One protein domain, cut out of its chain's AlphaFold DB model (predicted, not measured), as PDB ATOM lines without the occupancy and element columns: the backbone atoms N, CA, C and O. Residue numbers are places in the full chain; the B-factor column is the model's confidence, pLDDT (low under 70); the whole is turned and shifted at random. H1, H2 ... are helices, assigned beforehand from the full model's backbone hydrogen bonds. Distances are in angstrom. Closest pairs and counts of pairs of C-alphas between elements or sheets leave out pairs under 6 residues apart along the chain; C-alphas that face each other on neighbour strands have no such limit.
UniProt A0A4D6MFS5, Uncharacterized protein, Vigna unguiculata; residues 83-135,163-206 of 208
ATOM      1  N   PRO A  83     105.209 105.290  79.647       77.88
ATOM      2  CA  PRO A  83     106.500 104.730  79.276       77.88
ATOM      3  C   PRO A  83     106.501 103.212  79.510       77.88
ATOM      4  O   PRO A  83     106.057 102.759  80.574       77.88
ATOM      5  N   PRO A  84     106.951 102.404  78.535       78.94
ATOM      6  CA  PRO A  84     106.886 100.946  78.630       78.94
ATOM      7  C   PRO A  84     107.782 100.380  79.741       78.94
ATOM      8  O   PRO A  84     107.541  99.273  80.212       78.94
ATOM      9  N   ASP A  85     108.786 101.142  80.172       84.00
ATOM     10  CA  ASP A  85     109.763 100.820  81.212       84.00
ATOM     11  C   ASP A  85     109.388 101.373  82.601       84.00
ATOM     12  O   ASP A  85     110.094 101.116  83.575       84.00
ATOM     13  N   LEU A  86     108.270 102.103  82.733       81.38
ATOM     14  CA  LEU A  86     107.859 102.720  84.001       81.38
ATOM     15  C   LEU A  86     107.727 101.692  85.131       81.38
ATOM     16  O   LEU A  86     108.145 101.946  86.260       81.38
ATOM     17  N   ASN A  87     107.143 100.526  84.835       79.88
ATOM     18  CA  ASN A  87     106.980  99.461  85.825       79.88
ATOM     19  C   ASN A  87     108.343  98.927  86.287       79.88
ATOM     20  O   ASN A  87     108.577  98.811  87.487       79.88
ATOM     21  N   ASP A  88     109.259  98.688  85.345       85.25
ATOM     22  CA  ASP A  88     110.608  98.214  85.650       85.25
ATOM     23  C   ASP A  88     111.375  99.234  86.500       85.25
ATOM     24  O   ASP A  88     112.037  98.851  87.466       85.25
ATOM     25  N   ARG A  89     111.228 100.530  86.199       83.94
ATOM     26  CA  ARG A  89     111.822 101.637  86.963       83.94
ATOM     27  C   ARG A  89     111.253 101.737  88.374       83.94
ATOM     28  O   ARG A  89     112.027 101.744  89.325       83.94
ATOM     29  N   LEU A  90     109.929 101.706  88.535       82.69
ATOM     30  CA  LEU A  90     109.281 101.656  89.853       82.69
ATOM     31  C   LEU A  90     109.743 100.443  90.657       82.69
ATOM     32  O   LEU A  90     110.103 100.560  91.826       82.69
ATOM     33  N   ALA A  91     109.779  99.272  90.027       83.12
ATOM     34  CA  ALA A  91     110.215  98.050  90.678       83.12
ATOM     35  C   ALA A  91     111.713  98.091  91.031       83.12
ATOM     36  O   ALA A  91     112.116  97.500  92.032       83.12
ATOM     37  N   ALA A  92     112.549  98.769  90.241       86.88
ATOM     38  CA  ALA A  92     113.953  99.007  90.563       86.88
ATOM     39  C   ALA A  92     114.100  99.956  91.763       86.88
ATOM     40  O   ALA A  92     114.798  99.601  92.714       86.88
ATOM     41  N   THR A  93     113.379 101.083  91.779       86.06
ATOM     42  CA  THR A  93     113.342 102.022  92.914       86.06
ATOM     43  C   THR A  93     112.879 101.322  94.188       86.06
ATOM     44  O   THR A  93     113.544 101.402  95.211       86.06
ATOM     45  N   MET A  94     111.801 100.535  94.143       81.81
ATOM     46  CA  MET A  94     111.315  99.803  95.322       81.81
ATOM     47  C   MET A  94     112.307  98.748  95.841       81.81
ATOM     48  O   MET A  94     112.235  98.338  97.002       81.81
ATOM     49  N   ARG A  95     113.248  98.295  95.007       84.19
ATOM     50  CA  ARG A  95     114.312  97.352  95.388       84.19
ATOM     51  C   ARG A  95     115.589  98.041  95.865       84.19
ATOM     52  O   ARG A  95     116.501  97.338  96.291       84.19
ATOM     53  N   SER A  96     115.674  99.366  95.793       86.69
ATOM     54  CA  SER A  96     116.871 100.095  96.194       86.69
ATOM     55  C   SER A  96     117.066 100.081  97.716       86.69
ATOM     56  O   SER A  96     116.118  99.955  98.502       86.69
ATOM     57  N   ASP A  97     118.317 100.233  98.150       87.00
ATOM     58  CA  ASP A  97     118.652 100.394  99.572       87.00
ATOM     59  C   ASP A  97     118.089 101.707 100.147       87.00
ATOM     60  O   ASP A  97     117.796 101.809 101.343       87.00
ATOM     61  N   GLU A  98     117.894 102.703  99.288       82.81
ATOM     62  CA  GLU A  98     117.275 103.980  99.624       82.81
ATOM     63  C   GLU A  98     115.801 103.800  99.994       82.81
ATOM     64  O   GLU A  98     115.373 104.235 101.067       82.81
ATOM     65  N   TYR A  99     115.051 103.034  99.199       82.69
ATOM     66  CA  TYR A  99     113.667 102.690  99.516       82.69
ATOM     67  C   TYR A  99     113.556 101.879 100.816       82.69
ATOM     68  O   TYR A  99     112.665 102.117 101.636       82.69
ATOM     69  N   LEU A 100     114.492 100.957 101.063       85.81
ATOM     70  CA  LEU A 100     114.545 100.214 102.326       85.81
ATOM     71  C   LEU A 100     114.803 101.138 103.527       85.81
ATOM     72  O   LEU A 100     114.184 100.990 104.585       85.81
ATOM     73  N   SER A 101     115.714 102.097 103.370       84.50
ATOM     74  CA  SER A 101     116.011 103.108 104.389       84.50
ATOM     75  C   SER A 101     114.791 103.989 104.659       84.50
ATOM     76  O   SER A 101     114.465 104.267 105.817       84.50
ATOM     77  N   ARG A 102     114.040 104.329 103.607       80.25
ATOM     78  CA  ARG A 102     112.782 105.066 103.706       80.25
ATOM     79  C   ARG A 102     111.696 104.283 104.439       80.25
ATOM     80  O   ARG A 102     111.051 104.834 105.329       80.25
ATOM     81  N   LEU A 103     111.534 102.991 104.145       83.69
ATOM     82  CA  LEU A 103     110.608 102.114 104.872       83.69
ATOM     83  C   LEU A 103     110.937 102.047 106.369       83.69
ATOM     84  O   LEU A 103     110.033 102.135 107.198       83.69
ATOM     85  N   LYS A 104     112.223 101.932 106.725       85.69
ATOM     86  CA  LYS A 104     112.678 101.932 108.127       85.69
ATOM     87  C   LYS A 104     112.295 103.219 108.848       85.69
ATOM     88  O   LYS A 104     111.787 103.157 109.967       85.69
ATOM     89  N   PHE A 105     112.521 104.363 108.206       81.44
ATOM     90  CA  PHE A 105     112.149 105.669 108.743       81.44
ATOM     91  C   PHE A 105     110.634 105.772 108.963       81.44
ATOM     92  O   PHE A 105     110.178 106.022 110.080       81.44
ATOM     93  N   LEU A 106     109.845 105.475 107.927       77.69
ATOM     94  CA  LEU A 106     108.386 105.570 107.986       77.69
ATOM     95  C   LEU A 106     107.769 104.579 108.985       77.69
ATOM     96  O   LEU A 106     106.726 104.867 109.568       77.69
ATOM     97  N   GLN A 107     108.379 103.412 109.209       79.19
ATOM     98  CA  GLN A 107     107.887 102.450 110.200       79.19
ATOM     99  C   GLN A 107     108.096 102.960 111.632       79.19
ATOM    100  O   GLN A 107     107.216 102.785 112.479       79.19
ATOM    101  N   GLN A 108     109.222 103.628 111.907       79.06
ATOM    102  CA  GLN A 108     109.456 104.290 113.196       79.06
ATOM    103  C   GLN A 108     108.450 105.423 113.427       79.06
ATOM    104  O   GLN A 108     107.908 105.563 114.521       79.06
ATOM    105  N   GLU A 109     108.142 106.181 112.378       73.25
ATOM    106  CA  GLU A 109     107.138 107.245 112.412       73.25
ATOM    107  C   GLU A 109     105.701 106.706 112.544       73.25
ATOM    108  O   GLU A 109     104.851 107.275 113.229       73.25
ATOM    109  N   ALA A 110     105.406 105.551 111.947       71.62
ATOM    110  CA  ALA A 110     104.124 104.879 112.124       71.62
ATOM    111  C   ALA A 110     103.927 104.413 113.577       71.62
ATOM    112  O   ALA A 110     102.823 104.528 114.112       71.62
ATOM    113  N   ALA A 111     104.993 103.954 114.242       69.81
ATOM    114  CA  ALA A 111     104.956 103.553 115.650       69.81
ATOM    115  C   ALA A 111     104.653 104.725 116.605       69.81
ATOM    116  O   ALA A 111     104.056 104.512 117.660       69.81
ATOM    117  N   SER A 112     105.004 105.961 116.229       66.25
ATOM    118  CA  SER A 112     104.624 107.186 116.950       66.25
ATOM    119  C   SER A 112     103.268 107.766 116.508       66.25
ATOM    120  O   SER A 112     102.835 108.793 117.032       66.25
ATOM    121  N   GLY A 113     102.562 107.092 115.591       64.56
ATOM    122  CA  GLY A 113     101.234 107.471 115.102       64.56
ATOM    123  C   GLY A 113     101.226 108.455 113.926       64.56
ATOM    124  O   GLY A 113     100.157 108.969 113.597       64.56
ATOM    125  N   GLY A 114     102.374 108.719 113.292       59.62
ATOM    126  CA  GLY A 114     102.517 109.699 112.205       59.62
ATOM    127  C   GLY A 114     101.911 109.277 110.860       59.62
ATOM    128  O   GLY A 114     101.385 110.121 110.146       59.62
ATOM    129  N   ASN A 115     101.859 107.975 110.554       62.25
ATOM    130  CA  ASN A 115     101.419 107.447 109.248       62.25
ATOM    131  C   ASN A 115      99.971 106.909 109.228       62.25
ATOM    132  O   ASN A 115      99.681 105.870 108.627       62.25
ATOM    133  N   GLN A 116      99.043 107.596 109.901       61.34
ATOM    134  CA  GLN A 116      97.621 107.226 109.879       61.34
ATOM    135  C   GLN A 116      96.935 107.739 108.611       61.34
ATOM    136  O   GLN A 116      97.084 108.901 108.247       61.34
ATOM    137  N   PHE A 117      96.162 106.867 107.962       56.22
ATOM    138  CA  PHE A 117      95.321 107.232 106.826       56.22
ATOM    139  C   PHE A 117      93.968 107.793 107.311       56.22
ATOM    140  O   PHE A 117      93.376 107.197 108.216       56.22
ATOM    141  N   PRO A 118      93.417 108.861 106.700       56.00
ATOM    142  CA  PRO A 118      93.979 109.650 105.599       56.00
ATOM    143  C   PRO A 118      95.229 110.427 106.029       56.00
ATOM    144  O   PRO A 118      95.269 110.968 107.132       56.00
ATOM    145  N   PHE A 119      96.246 110.445 105.158       65.94
ATOM    146  CA  PHE A 119      97.527 111.089 105.452       65.94
ATOM    147  C   PHE A 119      97.327 112.570 105.765       65.94
ATOM    148  O   PHE A 119      96.536 113.249 105.109       65.94
ATOM    149  N   LYS A 120      98.050 113.059 106.774       65.12
ATOM    150  CA  LYS A 120      98.095 114.489 107.083       65.12
ATOM    151  C   LYS A 120      98.830 115.236 105.972       65.12
ATOM    152  O   LYS A 120      99.597 114.643 105.215       65.12
ATOM    153  N   GLU A 121      98.571 116.535 105.903       61.22
ATOM    154  CA  GLU A 121      99.291 117.457 105.029       61.22
ATOM    155  C   GLU A 121     100.806 117.357 105.262       61.22
ATOM    156  O   GLU A 121     101.246 117.077 106.383       61.22
ATOM    157  N   ALA A 122     101.587 117.523 104.193       58.22
ATOM    158  CA  ALA A 122     103.030 117.322 104.227       58.22
ATOM    159  C   ALA A 122     103.701 118.272 105.231       58.22
ATOM    160  O   ALA A 122     103.420 119.471 105.277       58.22
ATOM    161  N   THR A 123     104.598 117.721 106.045       62.25
ATOM    162  CA  THR A 123     105.364 118.455 107.058       62.25
ATOM    163  C   THR A 123     106.783 118.764 106.582       62.25
ATOM    164  O   THR A 123     107.249 118.230 105.582       62.25
ATOM    165  N   GLU A 124     107.519 119.591 107.330       52.91
ATOM    166  CA  GLU A 124     108.907 119.947 106.995       52.91
ATOM    167  C   GLU A 124     109.848 118.741 106.861       52.91
ATOM    168  O   GLU A 124     110.734 118.719 106.010       52.91
ATOM    169  N   ALA A 125     109.598 117.686 107.639       58.16
ATOM    170  CA  ALA A 125     110.329 116.429 107.533       58.16
ATOM    171  C   ALA A 125     110.007 115.666 106.236       58.16
ATOM    172  O   ALA A 125     110.874 114.971 105.703       58.16
ATOM    173  N   ASP A 126     108.790 115.807 105.697       55.44
ATOM    174  CA  ASP A 126     108.431 115.260 104.389       55.44
ATOM    175  C   ASP A 126     109.180 116.001 103.271       55.44
ATOM    176  O   ASP A 126     109.707 115.337 102.380       55.44
ATOM    177  N   TYR A 127     109.315 117.336 103.366       55.38
ATOM    178  CA  TYR A 127     110.079 118.159 102.406       55.38
ATOM    179  C   TYR A 127     111.571 117.823 102.373       55.38
ATOM    180  O   TYR A 127     112.197 117.923 101.329       55.38
ATOM    181  N   GLN A 128     112.154 117.408 103.498       50.19
ATOM    182  CA  GLN A 128     113.575 117.038 103.563       50.19
ATOM    183  C   GLN A 128     113.865 115.611 103.086       50.19
ATOM    184  O   GLN A 128     115.027 115.223 102.989       50.19
ATOM    185  N   SER A 129     112.830 114.797 102.883       52.50
ATOM    186  CA  SER A 129     112.982 113.356 102.677       52.50
ATOM    187  C   SER A 129     112.330 112.816 101.411       52.50
ATOM    188  O   SER A 129     112.519 111.647 101.082       52.50
ATOM    189  N   ALA A 130     111.547 113.636 100.722       44.25
ATOM    190  CA  ALA A 130     111.235 113.469  99.317       44.25
ATOM    191  C   ALA A 130     111.969 114.587  98.573       44.25
ATOM    192  O   ALA A 130     111.821 115.744  98.955       44.25
ATOM    193  N   ASP A 131     112.740 114.245  97.539       42.12
ATOM    194  CA  ASP A 131     113.564 115.226  96.820       42.12
ATOM    195  C   ASP A 131     112.737 116.380  96.232       42.12
ATOM    196  O   ASP A 131     113.234 117.499  96.136       42.12
ATOM    197  N   ILE A 132     111.459 116.141  95.896       45.38
ATOM    198  CA  ILE A 132     110.507 117.170  95.458       45.38
ATOM    199  C   ILE A 132     109.090 116.826  95.960       45.38
ATOM    200  O   ILE A 132     108.579 115.732  95.706       45.38
ATOM    201  N   LEU A 133     108.411 117.763  96.634       42.78
ATOM    202  CA  LEU A 133     106.976 117.683  96.958       42.78
ATOM    203  C   LEU A 133     106.239 118.878  96.357       42.78
ATOM    204  O   LEU A 133     106.652 120.018  96.543       42.78
ATOM    205  N   VAL A 134     105.119 118.622  95.676       46.69
ATOM    206  CA  VAL A 134     104.304 119.675  95.055       46.69
ATOM    207  C   VAL A 134     103.070 119.964  95.902       46.69
ATOM    208  O   VAL A 134     102.212 119.096  96.071       46.69
ATOM    209  N   ASN A 135     102.981 121.191  96.420       39.78
ATOM    210  CA  ASN A 135     101.779 121.705  97.066       39.78
ATOM    211  C   ASN A 135     100.801 122.203  95.990       39.78
ATOM    212  O   ASN A 135     101.144 123.092  95.213       39.78
ATOM    213  N   ASP A 163     109.002 135.716  84.164       67.69
ATOM    214  CA  ASP A 163     108.098 136.177  85.224       67.69
ATOM    215  C   ASP A 163     108.753 136.346  86.608       67.69
ATOM    216  O   ASP A 163     108.051 136.748  87.526       67.69
ATOM    217  N   ASP A 164     110.075 136.160  86.745       65.12
ATOM    218  CA  ASP A 164     110.823 136.290  88.016       65.12
ATOM    219  C   ASP A 164     110.439 135.239  89.081       65.12
ATOM    220  O   ASP A 164     110.719 135.412  90.266       65.12
ATOM    221  N   GLU A 165     109.826 134.128  88.656       60.84
ATOM    222  CA  GLU A 165     109.437 133.014  89.528       60.84
ATOM    223  C   GLU A 165     110.445 131.847  89.475       60.84
ATOM    224  O   GLU A 165     111.119 131.613  88.462       60.84
ATOM    225  N   SER A 166     110.540 131.090  90.574       57.88
ATOM    226  CA  SER A 166     111.346 129.863  90.660       57.88
ATOM    227  C   SER A 166     110.542 128.657  90.174       57.88
ATOM    228  O   SER A 166     109.503 128.325  90.745       57.88
ATOM    229  N   TYR A 167     111.055 127.952  89.164       63.25
ATOM    230  CA  TYR A 167     110.471 126.697  88.689       63.25
ATOM    231  C   TYR A 167     111.306 125.503  89.153       63.25
ATOM    232  O   TYR A 167     112.536 125.524  89.103       63.25
ATOM    233  N   LEU A 168     110.623 124.436  89.573       63.53
ATOM    234  CA  LEU A 168     111.243 123.150  89.883       63.53
ATOM    235  C   LEU A 168     111.164 122.241  88.659       63.53
ATOM    236  O   LEU A 168     110.078 121.963  88.144       63.53
ATOM    237  N   VAL A 169     112.318 121.757  88.203       65.50
ATOM    238  CA  VAL A 169     112.391 120.786  87.109       65.50
ATOM    239  C   VAL A 169     112.099 119.395  87.665       65.50
ATOM    240  O   VAL A 169     112.886 118.820  88.412       65.50
ATOM    241  N   ILE A 170     110.944 118.848  87.293       68.38
ATOM    242  CA  ILE A 170     110.521 117.503  87.685       68.38
ATOM    243  C   ILE A 170     110.726 116.575  86.496       68.38
ATOM    244  O   ILE A 170     109.976 116.605  85.518       68.38
ATOM    245  N   SER A 171     111.757 115.751  86.596       72.06
ATOM    246  CA  SER A 171     112.028 114.650  85.692       72.06
ATOM    247  C   SER A 171     111.197 113.414  86.040       72.06
ATOM    248  O   SER A 171     110.490 113.342  87.051       72.06
ATOM    249  N   GLU A 172     111.257 112.416  85.164       75.94
ATOM    250  CA  GLU A 172     110.480 111.192  85.323       75.94
ATOM    251  C   GLU A 172     110.924 110.372  86.549       75.94
ATOM    252  O   GLU A 172     110.089 109.724  87.176       75.94
ATOM    253  N   GLU A 173     112.208 110.394  86.920       75.12
ATOM    254  CA  GLU A 173     112.728 109.731  88.124       75.12
ATOM    255  C   GLU A 173     112.137 110.307  89.415       75.12
ATOM    256  O   GLU A 173     111.675 109.532  90.249       75.12
ATOM    257  N   HIS A 174     111.981 111.631  89.523       74.19
ATOM    258  CA  HIS A 174     111.323 112.245  90.680       74.19
ATOM    259  C   HIS A 174     109.867 111.773  90.827       74.19
ATOM    260  O   HIS A 174     109.369 111.571  91.938       74.19
ATOM    261  N   VAL A 175     109.172 111.538  89.708       78.12
ATOM    262  CA  VAL A 175     107.810 110.978  89.720       78.12
ATOM    263  C   VAL A 175     107.824 109.524  90.191       78.12
ATOM    264  O   VAL A 175     106.983 109.139  91.006       78.12
ATOM    265  N   VAL A 176     108.772 108.716  89.708       79.50
ATOM    266  CA  VAL A 176     108.943 107.315  90.129       79.50
ATOM    267  C   VAL A 176     109.191 107.231  91.639       79.50
ATOM    268  O   VAL A 176     108.522 106.451  92.324       79.50
ATOM    269  N   ASP A 177     110.070 108.074  92.175       74.31
ATOM    270  CA  ASP A 177     110.410 108.099  93.599       74.31
ATOM    271  C   ASP A 177     109.249 108.604  94.462       74.31
ATOM    272  O   ASP A 177     108.932 108.011  95.499       74.31
ATOM    273  N   GLY A 178     108.527 109.631  93.999       75.94
ATOM    274  CA  GLY A 178     107.312 110.117  94.653       75.94
ATOM    275  C   GLY A 178     106.229 109.036  94.754       75.94
ATOM    276  O   GLY A 178     105.634 108.836  95.819       75.94
ATOM    277  N   VAL A 179     106.012 108.282  93.673       81.25
ATOM    278  CA  VAL A 179     105.060 107.162  93.645       81.25
ATOM    279  C   VAL A 179     105.524 106.016  94.552       81.25
ATOM    280  O   VAL A 179     104.709 105.461  95.295       81.25
ATOM    281  N   ALA A 180     106.816 105.681  94.555       78.31
ATOM    282  CA  ALA A 180     107.372 104.685  95.467       78.31
ATOM    283  C   ALA A 180     107.160 105.098  96.935       78.31
ATOM    284  O   ALA A 180     106.634 104.320  97.734       78.31
ATOM    285  N   ASN A 181     107.469 106.346  97.288       80.19
ATOM    286  CA  ASN A 181     107.268 106.878  98.635       80.19
ATOM    287  C   ASN A 181     105.789 106.840  99.066       80.19
ATOM    288  O   ASN A 181     105.476 106.464 100.199       80.19
ATOM    289  N   PHE A 182     104.862 107.161  98.160       79.62
ATOM    290  CA  PHE A 182     103.428 107.017  98.419       79.62
ATOM    291  C   PHE A 182     103.040 105.559  98.709       79.62
ATOM    292  O   PHE A 182     102.349 105.291  99.695       79.62
ATOM    293  N   MET A 183     103.534 104.603  97.913       81.19
ATOM    294  CA  MET A 183     103.306 103.175  98.162       81.19
ATOM    295  C   MET A 183     103.836 102.745  99.537       81.19
ATOM    296  O   MET A 183     103.120 102.058 100.270       81.19
ATOM    297  N   ALA A 184     105.030 103.201  99.929       80.12
ATOM    298  CA  ALA A 184     105.604 102.947 101.252       80.12
ATOM    299  C   ALA A 184     104.683 103.427 102.386       80.12
ATOM    300  O   ALA A 184     104.393 102.671 103.321       80.12
ATOM    301  N   LYS A 185     104.156 104.654 102.274       76.50
ATOM    302  CA  LYS A 185     103.197 105.211 103.239       76.50
ATOM    303  C   LYS A 185     101.905 104.390 103.295       76.50
ATOM    304  O   LYS A 185     101.455 104.045 104.386       76.50
ATOM    305  N   CYS A 186     101.339 104.001 102.149       75.62
ATOM    306  CA  CYS A 186     100.125 103.176 102.094       75.62
ATOM    307  C   CYS A 186     100.281 101.820 102.789       75.62
ATOM    308  O   CYS A 186      99.365 101.382 103.487       75.62
ATOM    309  N   ILE A 187     101.428 101.160 102.618       80.06
ATOM    310  CA  ILE A 187     101.721  99.890 103.292       80.06
ATOM    311  C   ILE A 187     101.708 100.091 104.803       80.06
ATOM    312  O   ILE A 187     101.042  99.350 105.520       80.06
ATOM    313  N   LEU A 188     102.437 101.096 105.285       79.38
ATOM    314  CA  LEU A 188     102.656 101.308 106.713       79.38
ATOM    315  C   LEU A 188     101.430 101.876 107.432       79.38
ATOM    316  O   LEU A 188     101.305 101.707 108.643       79.38
ATOM    317  N   SER A 189     100.475 102.451 106.698       74.00
ATOM    318  CA  SER A 189      99.143 102.747 107.228       74.00
ATOM    319  C   SER A 189      98.314 101.501 107.537       74.00
ATOM    320  O   SER A 189      97.347 101.600 108.293       74.00
ATOM    321  N   ASN A 190      98.646 100.331 106.980       77.81
ATOM    322  CA  ASN A 190      97.997  99.081 107.357       77.81
ATOM    323  C   ASN A 190      98.601  98.566 108.676       77.81
ATOM    324  O   ASN A 190      99.755  98.134 108.686       77.81
ATOM    325  N   PRO A 191      97.824  98.475 109.773       74.81
ATOM    326  CA  PRO A 191      98.344  98.015 111.061       74.81
ATOM    327  C   PRO A 191      98.955  96.609 111.005       74.81
ATOM    328  O   PRO A 191      99.848  96.286 111.781       74.81
ATOM    329  N   LYS A 192      98.501  95.760 110.071       78.19
ATOM    330  CA  LYS A 192      99.041  94.404 109.888       78.19
ATOM    331  C   LYS A 192     100.438  94.405 109.269       78.19
ATOM    332  O   LYS A 192     101.186  93.462 109.508       78.19
ATOM    333  N   ALA A 193     100.779  95.430 108.488       78.06
ATOM    334  CA  ALA A 193     102.088  95.555 107.857       78.06
ATOM    335  C   ALA A 193     103.192  95.860 108.881       78.06
ATOM    336  O   ALA A 193     104.329  95.452 108.684       78.06
ATOM    337  N   LEU A 194     102.847  96.491 110.011       76.25
ATOM    338  CA  LEU A 194     103.788  96.801 111.094       76.25
ATOM    339  C   LEU A 194     104.389  95.556 111.765       76.25
ATOM    340  O   LEU A 194     105.424  95.663 112.413       76.25
ATOM    341  N   ASN A 195     103.761  94.388 111.601       83.06
ATOM    342  CA  ASN A 195     104.265  93.120 112.133       83.06
ATOM    343  C   ASN A 195     105.420  92.532 111.307       83.06
ATOM    344  O   ASN A 195     106.029  91.558 111.744       83.06
ATOM    345  N   PHE A 196     105.684  93.082 110.122       82.56
ATOM    346  CA  PHE A 196     106.748  92.637 109.232       82.56
ATOM    347  C   PHE A 196     107.954  93.567 109.337       82.56
ATOM    348  O   PHE A 196     107.817  94.772 109.582       82.56
ATOM    349  N   SER A 197     109.147  93.015 109.132       85.94
ATOM    350  CA  SER A 197     110.341  93.849 109.010       85.94
ATOM    351  C   SER A 197     110.329  94.629 107.685       85.94
ATOM    352  O   SER A 197     109.730  94.179 106.703       85.94
ATOM    353  N   PRO A 198     111.009  95.783 107.600       83.75
ATOM    354  CA  PRO A 198     111.179  96.524 106.348       83.75
ATOM    355  C   PRO A 198     111.734  95.663 105.212       83.75
ATOM    356  O   PRO A 198     111.300  95.793 104.071       83.75
ATOM    357  N   GLU A 199     112.643  94.736 105.522       86.06
ATOM    358  CA  GLU A 199     113.211  93.795 104.557       86.06
ATOM    359  C   GLU A 199     112.174  92.777 104.054       86.06
ATOM    360  O   GLU A 199     112.198  92.393 102.883       86.06
ATOM    361  N   GLU A 200     111.261  92.321 104.916       84.75
ATOM    362  CA  GLU A 200     110.146  91.446 104.530       84.75
ATOM    363  C   GLU A 200     109.118  92.196 103.680       84.75
ATOM    364  O   GLU A 200     108.671  91.670 102.658       84.75
ATOM    365  N   LEU A 201     108.797  93.439 104.054       84.19
ATOM    366  CA  LEU A 201     107.902  94.311 103.295       84.19
ATOM    367  C   LEU A 201     108.466  94.611 101.907       84.19
ATOM    368  O   LEU A 201     107.744  94.479 100.923       84.19
ATOM    369  N   GLN A 202     109.758  94.927 101.804       82.88
ATOM    370  CA  GLN A 202     110.422  95.152 100.522       82.88
ATOM    371  C   GLN A 202     110.425  93.883  99.655       82.88
ATOM    372  O   GLN A 202     110.136  93.937  98.460       82.88
ATOM    373  N   LYS A 203     110.687  92.710 100.251       80.00
ATOM    374  CA  LYS A 203     110.676  91.426  99.530       80.00
ATOM    375  C   LYS A 203     109.291  90.997  99.056       80.00
ATOM    376  O   LYS A 203     109.212  90.310  98.039       80.00
ATOM    377  N   ALA A 204     108.217  91.371  99.754       71.62
ATOM    378  CA  ALA A 204     106.849  91.008  99.376       71.62
ATOM    379  C   ALA A 204     106.451  91.535  97.981       71.62
ATOM    380  O   ALA A 204     105.609  90.933  97.316       71.62
ATOM    381  N   TYR A 205     107.118  92.586  97.492       61.06
ATOM    382  CA  TYR A 205     106.937  93.134  96.145       61.06
ATOM    383  C   TYR A 205     107.635  92.339  95.031       61.06
ATOM    384  O   TYR A 205     107.421  92.626  93.860       61.06
ATOM    385  N   ASN A 206     108.404  91.291  95.353       51.12
ATOM    386  CA  ASN A 206     109.008  90.404  94.347       51.12
ATOM    387  C   ASN A 206     108.021  89.393  93.723       51.12
ATOM    388  O   ASN A 206     108.453  88.535  92.955       51.12
TER     389      ASN A 206
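What this domain is: This is residues 83 to 135 and 163 to 206 of the 208 residues of an uncharacterized protein of Vigna unguiculata (UniProt A0A4D6MFS5). The longest helix, H4, runs through the middle, with H1 and H2 crossing it and H5 crossing H2; small H3 sits off on a loop, and residues 163 to 170 run out from H4 as a tail that adds to the length. The printed part has 97 residues with five named helices, H1 to H5 in order, and no named strand: all helix, compact, radius of gyration of the C-alphas 14.4 A, spans 51 by 33 by 21 A.

How they stand to each other: H1, residues 86 to 94, touches H4, residues 172 to 188, at a steep tilt of 56 degrees; H4 does so with residues 176 to 180 alone, and the closest C-alphas, of Leu 90 and Val 176, are 5.7 A apart. H2, residues 97 to 111, touches H4 at 37 degrees, only just steep; the closest C-alphas, of Leu 103 and Ala 184, are 6.2 A apart. H5, residues 198 to 206, touches H2 at a steep tilt of 57 degrees, with the C-alphas of Leu 103 and Pro 198 closest at 5.8 A. H3, residues 124 to 127, touches no helix. Every O i to N i+4 pair is within hydrogen-bond range in H1, H2 and H4, 3 of 5 in H5; H3 is too short for one.

Where its parts are: H1 begins at C-alpha 86 (107.859, 102.720, 84.001). H2 is 21.4 A long, H4 24.8 A. H5 ends at C-alpha 206 (109.008, 90.404, 94.347).

The domain as a whole: Residues 136 to 162 are not printed; C-alphas 135 and 163 are 19.7 A apart. The H2 to H3 link is long. pLDDT is under 70 at residues 111 to 135, 163 to 170 and 205 to 206.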